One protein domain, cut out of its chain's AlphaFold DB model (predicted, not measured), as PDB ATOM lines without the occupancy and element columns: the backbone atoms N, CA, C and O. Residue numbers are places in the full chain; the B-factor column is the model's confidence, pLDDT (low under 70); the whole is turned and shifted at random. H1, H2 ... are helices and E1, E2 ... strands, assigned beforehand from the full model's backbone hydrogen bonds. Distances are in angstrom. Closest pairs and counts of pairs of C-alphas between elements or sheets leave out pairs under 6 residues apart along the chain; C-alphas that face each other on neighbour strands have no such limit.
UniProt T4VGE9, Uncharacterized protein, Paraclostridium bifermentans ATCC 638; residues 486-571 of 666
ATOM      1  N   ALA A 486     -29.201  33.212 -46.125       92.69
ATOM      2  CA  ALA A 486     -30.209  32.852 -47.115       92.69
ATOM      3  C   ALA A 486     -31.006  31.609 -46.678       92.69
ATOM      4  O   ALA A 486     -30.540  30.774 -45.898       92.69
ATOM      5  N   SER A 487     -32.219  31.442 -47.211       87.75
ATOM      6  CA  SER A 487     -33.046  30.262 -46.923       87.75
ATOM      7  C   SER A 487     -32.372  28.954 -47.354       87.75
ATOM      8  O   SER A 487     -32.540  27.948 -46.669       87.75
ATOM      9  N   SER A 488     -31.561  28.993 -48.417       90.00
ATOM     10  CA  SER A 488     -30.751  27.874 -48.917       90.00
ATOM     11  C   SER A 488     -29.578  27.489 -48.008       90.00
ATOM     12  O   SER A 488     -29.060  26.378 -48.116       90.00
ATOM     13  N   GLU A 489     -29.148  28.371 -47.101       92.38
ATOM     14  CA  GLU A 489     -28.090  28.072 -46.140       92.38
ATOM     15  C   GLU A 489     -28.678  27.281 -44.969       92.38
ATOM     16  O   GLU A 489     -29.297  27.841 -44.064       92.38
ATOM     17  N   ASN A 490     -28.510  25.961 -44.974       91.25
ATOM     18  CA  ASN A 490     -29.123  25.045 -44.007       91.25
ATOM     19  C   ASN A 490     -28.397  25.008 -42.648       91.25
ATOM     20  O   ASN A 490     -28.005  23.946 -42.167       91.25
ATOM     21  N   TRP A 491     -28.224  26.171 -42.018       95.75
ATOM     22  CA  TRP A 491     -27.669  26.285 -40.670       95.75
ATOM     23  C   TRP A 491     -28.531  25.557 -39.635       95.75
ATOM     24  O   TRP A 491     -29.746  25.755 -39.563       95.75
ATOM     25  N   THR A 492     -27.880  24.761 -38.791       95.56
ATOM     26  CA  THR A 492     -28.511  24.015 -37.696       95.56
ATOM     27  C   THR A 492     -27.854  24.361 -36.369       95.56
ATOM     28  O   THR A 492     -26.649  24.596 -36.308       95.56
ATOM     29  N   LEU A 493     -28.643  24.406 -35.294       96.06
ATOM     30  CA  LEU A 493     -28.109  24.540 -33.942       96.06
ATOM     31  C   LEU A 493     -27.442  23.216 -33.546       96.06
ATOM     32  O   LEU A 493     -28.070  22.163 -33.618       96.06
ATOM     33  N   SER A 494     -26.170  23.267 -33.150       93.56
ATOM     34  CA  SER A 494     -25.381  22.083 -32.798       93.56
ATOM     35  C   SER A 494     -25.203  21.918 -31.293       93.56
ATOM     36  O   SER A 494     -25.287  20.801 -30.791       93.56
ATOM     37  N   SER A 495     -24.916  23.004 -30.578       91.44
ATOM     38  CA  SER A 495     -24.721  22.989 -29.127       91.44
ATOM     39  C   SER A 495     -25.010  24.368 -28.523       91.44
ATOM     40  O   SER A 495     -25.136  25.371 -29.230       91.44
ATOM     41  N   SER A 496     -25.164  24.407 -27.201       91.56
ATOM     42  CA  SER A 496     -25.459  25.612 -26.425       91.56
ATOM     43  C   SER A 496     -24.727  25.546 -25.089       91.56
ATOM     44  O   SER A 496     -24.625  24.478 -24.492       91.56
ATOM     45  N   SER A 497     -24.278  26.695 -24.593       89.81
ATOM     46  CA  SER A 497     -23.838  26.903 -23.209       89.81
ATOM     47  C   SER A 497     -24.649  28.031 -22.577       89.81
ATOM     48  O   SER A 497     -25.650  28.456 -23.156       89.81
ATOM     49  N   ASP A 498     -24.249  28.535 -21.410       87.50
ATOM     50  CA  ASP A 498     -24.918  29.676 -20.781       87.50
ATOM     51  C   ASP A 498     -24.782  30.950 -21.626       87.50
ATOM     52  O   ASP A 498     -25.783  31.628 -21.867       87.50
ATOM     53  N   ALA A 499     -23.585  31.219 -22.162       90.00
ATOM     54  CA  ALA A 499     -23.257  32.466 -22.857       90.00
ATOM     55  C   ALA A 499     -23.320  32.389 -24.396       90.00
ATOM     56  O   ALA A 499     -23.608  33.397 -25.045       90.00
ATOM     57  N   THR A 500     -23.060  31.225 -25.000       92.81
ATOM     58  CA  THR A 500     -22.902  31.085 -26.464       92.81
ATOM     59  C   THR A 500     -23.790  29.996 -27.060       92.81
ATOM     60  O   THR A 500     -24.138  29.031 -26.378       92.81
ATOM     61  N   LEU A 501     -24.100  30.129 -28.349       94.94
ATOM     62  CA  LEU A 501     -24.660  29.070 -29.193       94.94
ATOM     63  C   LEU A 501     -23.658  28.693 -30.280       94.94
ATOM     64  O   LEU A 501     -22.867  29.529 -30.716       94.94
ATOM     65  N   VAL A 502     -23.732  27.447 -30.734       95.38
ATOM     66  CA  VAL A 502     -22.928  26.932 -31.840       95.38
ATOM     67  C   VAL A 502     -23.853  26.521 -32.971       95.38
ATOM     68  O   VAL A 502     -24.693  25.632 -32.811       95.38
ATOM     69  N   PHE A 503     -23.651  27.121 -34.136       96.00
ATOM     70  CA  PHE A 503     -24.343  26.770 -35.368       96.00
ATOM     71  C   PHE A 503     -23.411  26.008 -36.293       96.00
ATOM     72  O   PHE A 503     -22.216  26.289 -36.333       96.00
ATOM     73  N   LYS A 504     -23.959  25.057 -37.049       94.38
ATOM     74  CA  LYS A 504     -23.207  24.303 -38.050       94.38
ATOM     75  C   LYS A 504     -23.901  24.259 -39.402       94.38
ATOM     76  O   LYS A 504     -25.133  24.251 -39.479       94.38
ATOM     77  N   ILE A 505     -23.091  24.164 -40.445       93.31
ATOM     78  CA  ILE A 505     -23.491  23.930 -41.834       93.31
ATOM     79  C   ILE A 505     -22.454  23.003 -42.487       93.31
ATOM     80  O   ILE A 505     -21.295  23.034 -42.067       93.31
ATOM     81  N   PRO A 506     -22.812  22.185 -43.493       90.88
ATOM     82  CA  PRO A 506     -21.813  21.455 -44.263       90.88
ATOM     83  C   PRO A 506     -20.744  22.400 -44.830       90.88
ATOM     84  O   PRO A 506     -21.060  23.426 -45.434       90.88
ATOM     85  N   SER A 507     -19.482  22.049 -44.602       84.19
ATOM     86  CA  SER A 507     -18.316  22.771 -45.096       84.19
ATOM     87  C   SER A 507     -18.236  22.645 -46.616       84.19
ATOM     88  O   SER A 507     -18.429  21.547 -47.149       84.19
ATOM     89  N   PRO A 508     -17.879  23.724 -47.333       79.62
ATOM     90  CA  PRO A 508     -17.681  23.661 -48.776       79.62
ATOM     91  C   PRO A 508     -16.489  22.777 -49.177       79.62
ATOM     92  O   PRO A 508     -16.413  22.354 -50.326       79.62
ATOM     93  N   ASN A 509     -15.570  22.477 -48.249       73.75
ATOM     94  CA  ASN A 509     -14.388  21.645 -48.504       73.75
ATOM     95  C   ASN A 509     -14.573  20.169 -48.093       73.75
ATOM     96  O   ASN A 509     -13.612  19.403 -48.112       73.75
ATOM     97  N   GLY A 510     -15.786  19.764 -47.690       75.75
ATOM     98  CA  GLY A 510     -16.045  18.423 -47.157       75.75
ATOM     99  C   GLY A 510     -15.231  18.125 -45.891       75.75
ATOM    100  O   GLY A 510     -14.884  19.035 -45.138       75.75
ATOM    101  N   SER A 511     -14.946  16.845 -45.639       69.06
ATOM    102  CA  SER A 511     -14.220  16.359 -44.457       69.06
ATOM    103  C   SER A 511     -12.752  16.791 -44.450       69.06
ATOM    104  O   SER A 511     -11.908  16.116 -45.038       69.06
ATOM    105  N   ASN A 512     -12.428  17.890 -43.761       64.62
ATOM    106  CA  ASN A 512     -11.042  18.321 -43.576       64.62
ATOM    107  C   ASN A 512     -10.829  18.961 -42.196       64.62
ATOM    108  O   ASN A 512     -11.155  20.124 -41.951       64.62
ATOM    109  N   ALA A 513     -10.306  18.165 -41.264       59.94
ATOM    110  CA  ALA A 513     -10.245  18.523 -39.854       59.94
ATOM    111  C   ALA A 513      -9.295  19.691 -39.581       59.94
ATOM    112  O   ALA A 513      -8.111  19.603 -39.897       59.94
ATOM    113  N   ASN A 514      -9.764  20.699 -38.838       63.41
ATOM    114  CA  ASN A 514      -8.924  21.752 -38.251       63.41
ATOM    115  C   ASN A 514      -8.170  22.610 -39.272       63.41
ATOM    116  O   ASN A 514      -7.122  23.173 -38.948       63.41
ATOM    117  N   GLN A 515      -8.682  22.696 -40.493       77.12
ATOM    118  CA  GLN A 515      -8.079  23.539 -41.504       77.12
ATOM    119  C   GLN A 515      -8.167  25.008 -41.081       77.12
ATOM    120  O   GLN A 515      -9.215  25.464 -40.623       77.12
ATOM    121  N   HIS A 516      -7.052  25.729 -41.218       83.88
ATOM    122  CA  HIS A 516      -7.020  27.164 -40.977       83.88
ATOM    123  C   HIS A 516      -7.983  27.878 -41.934       83.88
ATOM    124  O   HIS A 516      -8.004  27.581 -43.131       83.88
ATOM    125  N   VAL A 517      -8.772  28.806 -41.395       87.94
ATOM    126  CA  VAL A 517      -9.682  29.649 -42.171       87.94
ATOM    127  C   VAL A 517      -9.514  31.102 -41.770       87.94
ATOM    128  O   VAL A 517      -9.285  31.416 -40.602       87.94
ATOM    129  N   ILE A 518      -9.677  31.985 -42.742       91.44
ATOM    130  CA  ILE A 518      -9.659  33.429 -42.547       91.44
ATOM    131  C   ILE A 518     -11.099  33.898 -42.641       91.44
ATOM    132  O   ILE A 518     -11.804  33.532 -43.578       91.44
ATOM    133  N   CYS A 519     -11.548  34.677 -41.663       90.50
ATOM    134  CA  CYS A 519     -12.928  35.119 -41.573       90.50
ATOM    135  C   CYS A 519     -12.990  36.563 -41.077       90.50
ATOM    136  O   CYS A 519     -12.264  36.949 -40.163       90.50
ATOM    137  N   ASP A 520     -13.866  37.360 -41.686       89.00
ATOM    138  CA  ASP A 520     -14.004  38.790 -41.405       89.00
ATOM    139  C   ASP A 520     -14.760  39.097 -40.104       89.00
ATOM    140  O   ASP A 520     -14.624  40.191 -39.556       89.00
ATOM    141  N   LYS A 521     -15.570  38.155 -39.602       87.25
ATOM    142  CA  LYS A 521     -16.397  38.339 -38.391       87.25
ATOM    143  C   LYS A 521     -15.970  37.500 -37.193       87.25
ATOM    144  O   LYS A 521     -16.321  37.844 -36.065       87.25
ATOM    145  N   PHE A 522     -15.256  36.404 -37.424       87.31
ATOM    146  CA  PHE A 522     -14.972  35.395 -36.410       87.31
ATOM    147  C   PHE A 522     -13.513  34.971 -36.467       87.31
ATOM    148  O   PHE A 522     -12.993  34.643 -37.527       87.31
ATOM    149  N   ASN A 523     -12.865  34.906 -35.307       83.44
ATOM    150  CA  ASN A 523     -11.521  34.355 -35.225       83.44
ATOM    151  C   ASN A 523     -11.548  32.850 -35.476       83.44
ATOM    152  O   ASN A 523     -12.425  32.143 -34.972       83.44
ATOM    153  N   PHE A 524     -10.546  32.350 -36.190       85.75
ATOM    154  CA  PHE A 524     -10.320  30.919 -36.242       85.75
ATOM    155  C   PHE A 524      -9.848  30.414 -34.882       85.75
ATOM    156  O   PHE A 524      -8.863  30.904 -34.327       85.75
ATOM    157  N   PHE A 525     -10.505  29.382 -34.370       83.00
ATOM    158  CA  PHE A 525      -9.914  28.555 -33.332       83.00
ATOM    159  C   PHE A 525     -10.371  27.118 -33.484       83.00
ATOM    160  O   PHE A 525     -11.483  26.829 -33.909       83.00
ATOM    161  N   ARG A 526      -9.487  26.199 -33.109       77.38
ATOM    162  CA  ARG A 526      -9.590  24.795 -33.492       77.38
ATOM    163  C   ARG A 526     -10.874  24.093 -33.040       77.38
ATOM    164  O   ARG A 526     -11.226  23.125 -33.681       77.38
ATOM    165  N   GLN A 527     -11.546  24.541 -31.976       77.81
ATOM    166  CA  GLN A 527     -12.667  23.834 -31.333       77.81
ATOM    167  C   GLN A 527     -13.933  24.698 -31.199       77.81
ATOM    168  O   GLN A 527     -14.582  24.688 -30.153       77.81
ATOM    169  N   SER A 528     -14.312  25.456 -32.233       72.00
ATOM    170  CA  SER A 528     -15.512  26.321 -32.163       72.00
ATOM    171  C   SER A 528     -16.849  25.572 -32.103       72.00
ATOM    172  O   SER A 528     -17.909  26.177 -32.005       72.00
ATOM    173  N   TRP A 529     -16.823  24.238 -32.099       76.38
ATOM    174  CA  TRP A 529     -17.992  23.411 -31.799       76.38
ATOM    175  C   TRP A 529     -18.289  23.273 -30.293       76.38
ATOM    176  O   TRP A 529     -19.385  22.837 -29.920       76.38
ATOM    177  N   ASP A 530     -17.331  23.604 -29.421       79.94
ATOM    178  CA  ASP A 530     -17.454  23.451 -27.973       79.94
ATOM    179  C   ASP A 530     -17.946  24.743 -27.304       79.94
ATOM    180  O   ASP A 530     -17.181  25.651 -26.956       79.94
ATOM    181  N   ALA A 531     -19.260  24.788 -27.068       77.50
ATOM    182  CA  ALA A 531     -19.930  25.912 -26.428       77.50
ATOM    183  C   ALA A 531     -19.401  26.217 -25.006       77.50
ATOM    184  O   ALA A 531     -19.584  27.338 -24.518       77.50
ATOM    185  N   SER A 532     -18.743  25.263 -24.332       78.25
ATOM    186  CA  SER A 532     -18.227  25.440 -22.968       78.25
ATOM    187  C   SER A 532     -17.050  26.417 -22.886       78.25
ATOM    188  O   SER A 532     -16.843  27.035 -21.845       78.25
ATOM    189  N   ASN A 533     -16.354  26.654 -24.004       77.38
ATOM    190  CA  ASN A 533     -15.244  27.605 -24.079       77.38
ATOM    191  C   ASN A 533     -15.682  29.078 -24.011       77.38
ATOM    192  O   ASN A 533     -14.824  29.945 -23.859       77.38
ATOM    193  N   GLN A 534     -16.991  29.359 -24.131       80.44
ATOM    194  CA  GLN A 534     -17.606  30.693 -24.024       80.44
ATOM    195  C   GLN A 534     -16.884  31.789 -24.838       80.44
ATOM    196  O   GLN A 534     -16.717  32.918 -24.379       80.44
ATOM    197  N   LYS A 535     -16.448  31.454 -26.057       82.31
ATOM    198  CA  LYS A 535     -15.740  32.352 -26.983       82.31
ATOM    199  C   LYS A 535     -16.439  32.368 -28.333       82.31
ATOM    200  O   LYS A 535     -17.049  31.381 -28.716       82.31
ATOM    201  N   GLU A 536     -16.324  33.464 -29.071       87.06
ATOM    202  CA  GLU A 536     -16.793  33.508 -30.457       87.06
ATOM    203  C   GLU A 536     -15.706  33.092 -31.427       87.06
ATOM    204  O   GLU A 536     -14.531  33.425 -31.243       87.06
ATOM    205  N   GLY A 537     -16.100  32.403 -32.492       89.25
ATOM    206  CA  GLY A 537     -15.182  32.065 -33.564       89.25
ATOM    207  C   GLY A 537     -15.725  31.018 -34.514       89.25
ATOM    208  O   GLY A 537     -16.908  30.673 -34.483       89.25
ATOM    209  N   ILE A 538     -14.837  30.558 -35.384       90.12
ATOM    210  CA  ILE A 538     -15.158  29.699 -36.514       90.12
ATOM    211  C   ILE A 538     -14.150  28.557 -36.638       90.12
ATOM    212  O   ILE A 538     -12.962  28.719 -36.352       90.12
ATOM    213  N   SER A 539     -14.618  27.393 -37.080       88.62
ATOM    214  CA  SER A 539     -13.763  26.232 -37.334       88.62
ATOM    215  C   SER A 539     -14.368  25.290 -38.358       88.62
ATOM    216  O   SER A 539     -15.589  25.142 -38.419       88.62
ATOM    217  N   PHE A 540     -13.516  24.565 -39.077       87.06
ATOM    218  CA  PHE A 540     -13.918  23.392 -39.850       87.06
ATOM    219  C   PHE A 540     -13.600  22.116 -39.061       87.06
ATOM    220  O   PHE A 540     -12.489  21.967 -38.542       87.06
ATOM    221  N   ASP A 541     -14.566  21.199 -38.946       81.06
ATOM    222  CA  ASP A 541     -14.332  19.885 -38.338       81.06
ATOM    223  C   ASP A 541     -13.905  18.816 -39.351       81.06
ATOM    224  O   ASP A 541     -13.953  18.977 -40.572       81.06
ATOM    225  N   SER A 542     -13.492  17.674 -38.806       77.56
ATOM    226  CA  SER A 542     -13.121  16.478 -39.563       77.56
ATOM    227  C   SER A 542     -14.273  15.845 -40.334       77.56
ATOM    228  O   SER A 542     -14.032  15.051 -41.234       77.56
ATOM    229  N   ASN A 543     -15.512  16.158 -39.961       78.38
ATOM    230  CA  ASN A 543     -16.723  15.556 -40.511       78.38
ATOM    231  C   ASN A 543     -17.328  16.415 -41.628       78.38
ATOM    232  O   ASN A 543     -18.411  16.110 -42.120       78.38
ATOM    233  N   GLY A 544     -16.635  17.488 -42.006       84.06
ATOM    234  CA  GLY A 544     -17.027  18.389 -43.069       84.06
ATOM    235  C   GLY A 544     -18.145  19.329 -42.685       84.06
ATOM    236  O   GLY A 544     -19.034  19.580 -43.490       84.06
ATOM    237  N   ASN A 545     -18.090  19.884 -41.477       89.31
ATOM    238  CA  ASN A 545     -18.955  20.964 -41.032       89.31
ATOM    239  C   ASN A 545     -18.141  22.214 -40.706       89.31
ATOM    240  O   ASN A 545     -17.077  22.157 -40.088       89.31
ATOM    241  N   THR A 546     -18.697  23.357 -41.074       91.31
ATOM    242  CA  THR A 546     -18.298  24.665 -40.574       91.31
ATOM    243  C   THR A 546     -19.110  24.967 -39.324       91.31
ATOM    244  O   THR A 546     -20.339  24.949 -39.379       91.31
ATOM    245  N   TYR A 547     -18.433  25.257 -38.215       92.62
ATOM    246  CA  TYR A 547     -19.052  25.710 -36.971       92.62
ATOM    247  C   TYR A 547     -18.821  27.195 -36.783       92.62
ATOM    248  O   TYR A 547     -17.724  27.683 -37.040       92.62
ATOM    249  N   VAL A 548     -19.849  27.884 -36.303       94.38
ATOM    250  CA  VAL A 548     -19.766  29.259 -35.821       94.38
ATOM    251  C   VAL A 548     -20.291  29.284 -34.395       94.38
ATOM    252  O   VAL A 548     -21.466  28.993 -34.155       94.38
ATOM    253  N   GLN A 549     -19.421  29.644 -33.458       93.44
ATOM    254  CA  GLN A 549     -19.795  29.945 -32.084       93.44
ATOM    255  C   GLN A 549     -20.026  31.448 -31.952       93.44
ATOM    256  O   GLN A 549     -19.158  32.249 -32.303       93.44
ATOM    257  N   ILE A 550     -21.192  31.831 -31.440       93.06
ATOM    258  CA  ILE A 550     -21.611  33.229 -31.302       93.06
ATOM    259  C   ILE A 550     -22.241  33.467 -29.926       93.06
ATOM    260  O   ILE A 550     -22.903  32.584 -29.368       93.06
ATOM    261  N   PHE A 551     -22.052  34.660 -29.356       91.75
ATOM    262  CA  PHE A 551     -22.715  35.022 -28.105       91.75
ATOM    263  C   PHE A 551     -24.228  35.151 -28.284       91.75
ATOM    264  O   PHE A 551     -24.713  35.773 -29.231       91.75
ATOM    265  N   LYS A 552     -24.986  34.635 -27.308       94.12
ATOM    266  CA  LYS A 552     -26.454  34.753 -27.272       94.12
ATOM    267  C   LYS A 552     -26.925  36.204 -27.339       94.12
ATOM    268  O   LYS A 552     -27.945  36.482 -27.952       94.12
ATOM    269  N   SER A 553     -26.161  37.128 -26.756       92.19
ATOM    270  CA  SER A 553     -26.454  38.566 -26.750       92.19
ATOM    271  C   SER A 553     -26.473  39.215 -28.138       92.19
ATOM    272  O   SER A 553     -26.999  40.316 -28.274       92.19
ATOM    273  N   ARG A 554     -25.917  38.563 -29.169       91.06
ATOM    274  CA  ARG A 554     -25.956  39.053 -30.557       91.06
ATOM    275  C   ARG A 554     -27.183  38.596 -31.337       91.06
ATOM    276  O   ARG A 554     -27.400  39.080 -32.445       91.06
ATOM    277  N   LEU A 555     -27.957  37.663 -30.794       94.88
ATOM    278  CA  LEU A 555     -29.068  37.030 -31.492       94.88
ATOM    279  C   LEU A 555     -30.403  37.551 -30.970       94.88
ATOM    280  O   LEU A 555     -30.597  37.711 -29.768       94.88
ATOM    281  N   THR A 556     -31.348  37.770 -31.880       94.56
ATOM    282  CA  THR A 556     -32.729  38.134 -31.531       94.56
ATOM    283  C   THR A 556     -33.525  36.930 -31.024       94.56
ATOM    284  O   THR A 556     -34.339  37.069 -30.116       94.56
ATOM    285  N   THR A 557     -33.264  35.745 -31.582       96.69
ATOM    286  CA  THR A 557     -33.805  34.456 -31.133       96.69
ATOM    287  C   THR A 557     -32.677  33.438 -30.987       96.69
ATOM    288  O   THR A 557     -31.668  33.491 -31.688       96.69
ATOM    289  N   LEU A 558     -32.819  32.503 -30.046       96.19
ATOM    290  CA  LEU A 558     -31.767  31.545 -29.681       96.19
ATOM    291  C   LEU A 558     -31.807  30.266 -30.537       96.19
ATOM    292  O   LEU A 558     -31.680  29.156 -30.026       96.19
ATOM    293  N   ASP A 559     -32.013  30.424 -31.840       95.19
ATOM    294  CA  ASP A 559     -32.179  29.345 -32.813       95.19
ATOM    295  C   ASP A 559     -31.542  29.700 -34.171       95.19
ATOM    296  O   ASP A 559     -30.913  30.749 -34.347       95.19
ATOM    297  N   SER A 560     -31.667  28.800 -35.151       94.88
ATOM    298  CA  SER A 560     -31.098  29.014 -36.486       94.88
ATOM    299  C   SER A 560     -31.750  30.182 -37.228       94.88
ATOM    300  O   SER A 560     -31.096  30.789 -38.074       94.88
ATOM    301  N   TYR A 561     -32.999  30.538 -36.908       94.94
ATOM    302  CA  TYR A 561     -33.650  31.719 -37.472       94.94
ATOM    303  C   TYR A 561     -32.980  33.006 -36.981       94.94
ATOM    304  O   TYR A 561     -32.674  33.886 -37.789       94.94
ATOM    305  N   GLY A 562     -32.675  33.088 -35.686       96.00
ATOM    306  CA  GLY A 562     -31.972  34.226 -35.097       96.00
ATOM    307  C   GLY A 562     -30.566  34.382 -35.659       96.00
ATOM    308  O   GLY A 562     -30.167  35.489 -36.020       96.00
ATOM    309  N   PHE A 563     -29.840  33.273 -35.832       97.06
ATOM    310  CA  PHE A 563     -28.518  33.301 -36.464       97.06
ATOM    311  C   PHE A 563     -28.573  33.734 -37.933       97.06
ATOM    312  O   PHE A 563     -27.820  34.620 -38.332       97.06
ATOM    313  N   LYS A 564     -29.499  33.195 -38.735       96.00
ATOM    314  CA  LYS A 564     -29.686  33.640 -40.128       96.00
ATOM    315  C   LYS A 564     -30.078  35.117 -40.213       96.00
ATOM    316  O   LYS A 564     -29.556  35.829 -41.062       96.00
ATOM    317  N   SER A 565     -30.939  35.592 -39.315       95.25
ATOM    318  CA  SER A 565     -31.314  37.011 -39.237       95.25
ATOM    319  C   SER A 565     -30.112  37.894 -38.892       95.25
ATOM    320  O   SER A 565     -29.935  38.960 -39.478       95.25
ATOM    321  N   TRP A 566     -29.234  37.434 -37.995       95.62
ATOM    322  CA  TRP A 566     -27.979  38.123 -37.693       95.62
ATOM    323  C   TRP A 566     -27.049  38.177 -38.913       95.62
ATOM    324  O   TRP A 566     -26.531  39.254 -39.228       95.62
ATOM    325  N   LEU A 567     -26.900  37.061 -39.642       95.25
ATOM    326  CA  LEU A 567     -26.106  36.984 -40.874       95.25
ATOM    327  C   LEU A 567     -26.597  37.960 -41.943       95.25
ATOM    328  O   LEU A 567     -25.775  38.556 -42.625       95.25
ATOM    329  N   GLN A 568     -27.906  38.193 -42.067       93.31
ATOM    330  CA  GLN A 568     -28.454  39.116 -43.070       93.31
ATOM    331  C   GLN A 568     -27.951  40.559 -42.922       93.31
ATOM    332  O   GLN A 568     -27.894  41.288 -43.911       93.31
ATOM    333  N   SER A 569     -27.565  40.954 -41.706       89.50
ATOM    334  CA  SER A 569     -26.939  42.253 -41.418       89.50
ATOM    335  C   SER A 569     -25.420  42.160 -41.218       89.50
ATOM    336  O   SER A 569     -24.744  43.181 -41.151       89.50
ATOM    337  N   ASN A 570     -24.875  40.946 -41.102       89.94
ATOM    338  CA  ASN A 570     -23.475  40.667 -40.786       89.94
ATOM    339  C   ASN A 570     -22.986  39.481 -41.623       89.94
ATOM    340  O   ASN A 570     -22.737  38.398 -41.090       89.94
ATOM    341  N   TYR A 571     -22.871  39.677 -42.939       92.00
ATOM    342  CA  TYR A 571     -22.353  38.633 -43.821       92.00
ATOM    343  C   TYR A 571     -20.993  38.152 -43.326       92.00
ATOM    344  O   TYR A 571     -20.163  38.963 -42.906       92.00
TER     345      TYR A 571
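This is residues 486 to 571 of the 666 residues of an uncharacterized protein of Paraclostridium bifermentans ATCC 638 (UniProt T4VGE9). A strongly twisted sheet of four antiparallel strands forms a wall, with helix H1 set across one face by its first half, residues 560 to 564. Short strand E3 lies beyond the edge strand E4, and the long link, residues 520 to 536, leads from it back to E4. The printed part has 86 residues with five named strands, then one named helix, E1 E2 E3 E4 E5 H1; the sheet's order is E1 - E2 - E5 - E4. The class is mixed, helices and strands, with under half of the residues in named elements. The whole is compact, with a radius of gyration of the C-alphas of 11.8 A, and rounded, spanning 32 by 29 by 22 A.

In the sheet, E2 is residues 500 to 506, 20.3 A long, and E5 residues 545 to 551, 19.5 A. E1 is residues 492 to 496, from C-alpha 492 at (-28.511, 24.015, -37.696), and E4 residues 537 to 540. E3 is residues 517 to 519. H1, residues 560 to 569, is 14.7 A long and ends at C-alpha 569, (-26.939, 42.253, -41.418).

Inner strands E2 and E5 are antiparallel at 159 degrees, with N 503 and O 548 2.9 A apart. Hairpin E1 and E2 has N 494 and O 502 at 2.8 A; hairpin E4 and E5 has N 547 and O 539 at 2.9 A. The sheet is only just strongly twisted, its C-alphas up to 4.2 A off the best plane. H1 is on the sheet at a height of 11.0 A, across the strands, at 86 degrees to E2 on the local plane. Its closest C-alphas to E1 are Thr 492 and Ser 560, 5.8 A. In H1, 5 of 6 O i to N i+4 pairs are within hydrogen-bond range. E3 pairs with no named strand; the closest C-alphas of E3 and E4 are Val 517 and Ser 539, 7.2 A. E3 and H1 are apart.

The C-alphas farthest apart, Asn 512 and Thr 556, are 31.7 A apart. The printed part has no cut. The link from E3 to E4 is long. Residues 511 to 514 are under pLDDT 70.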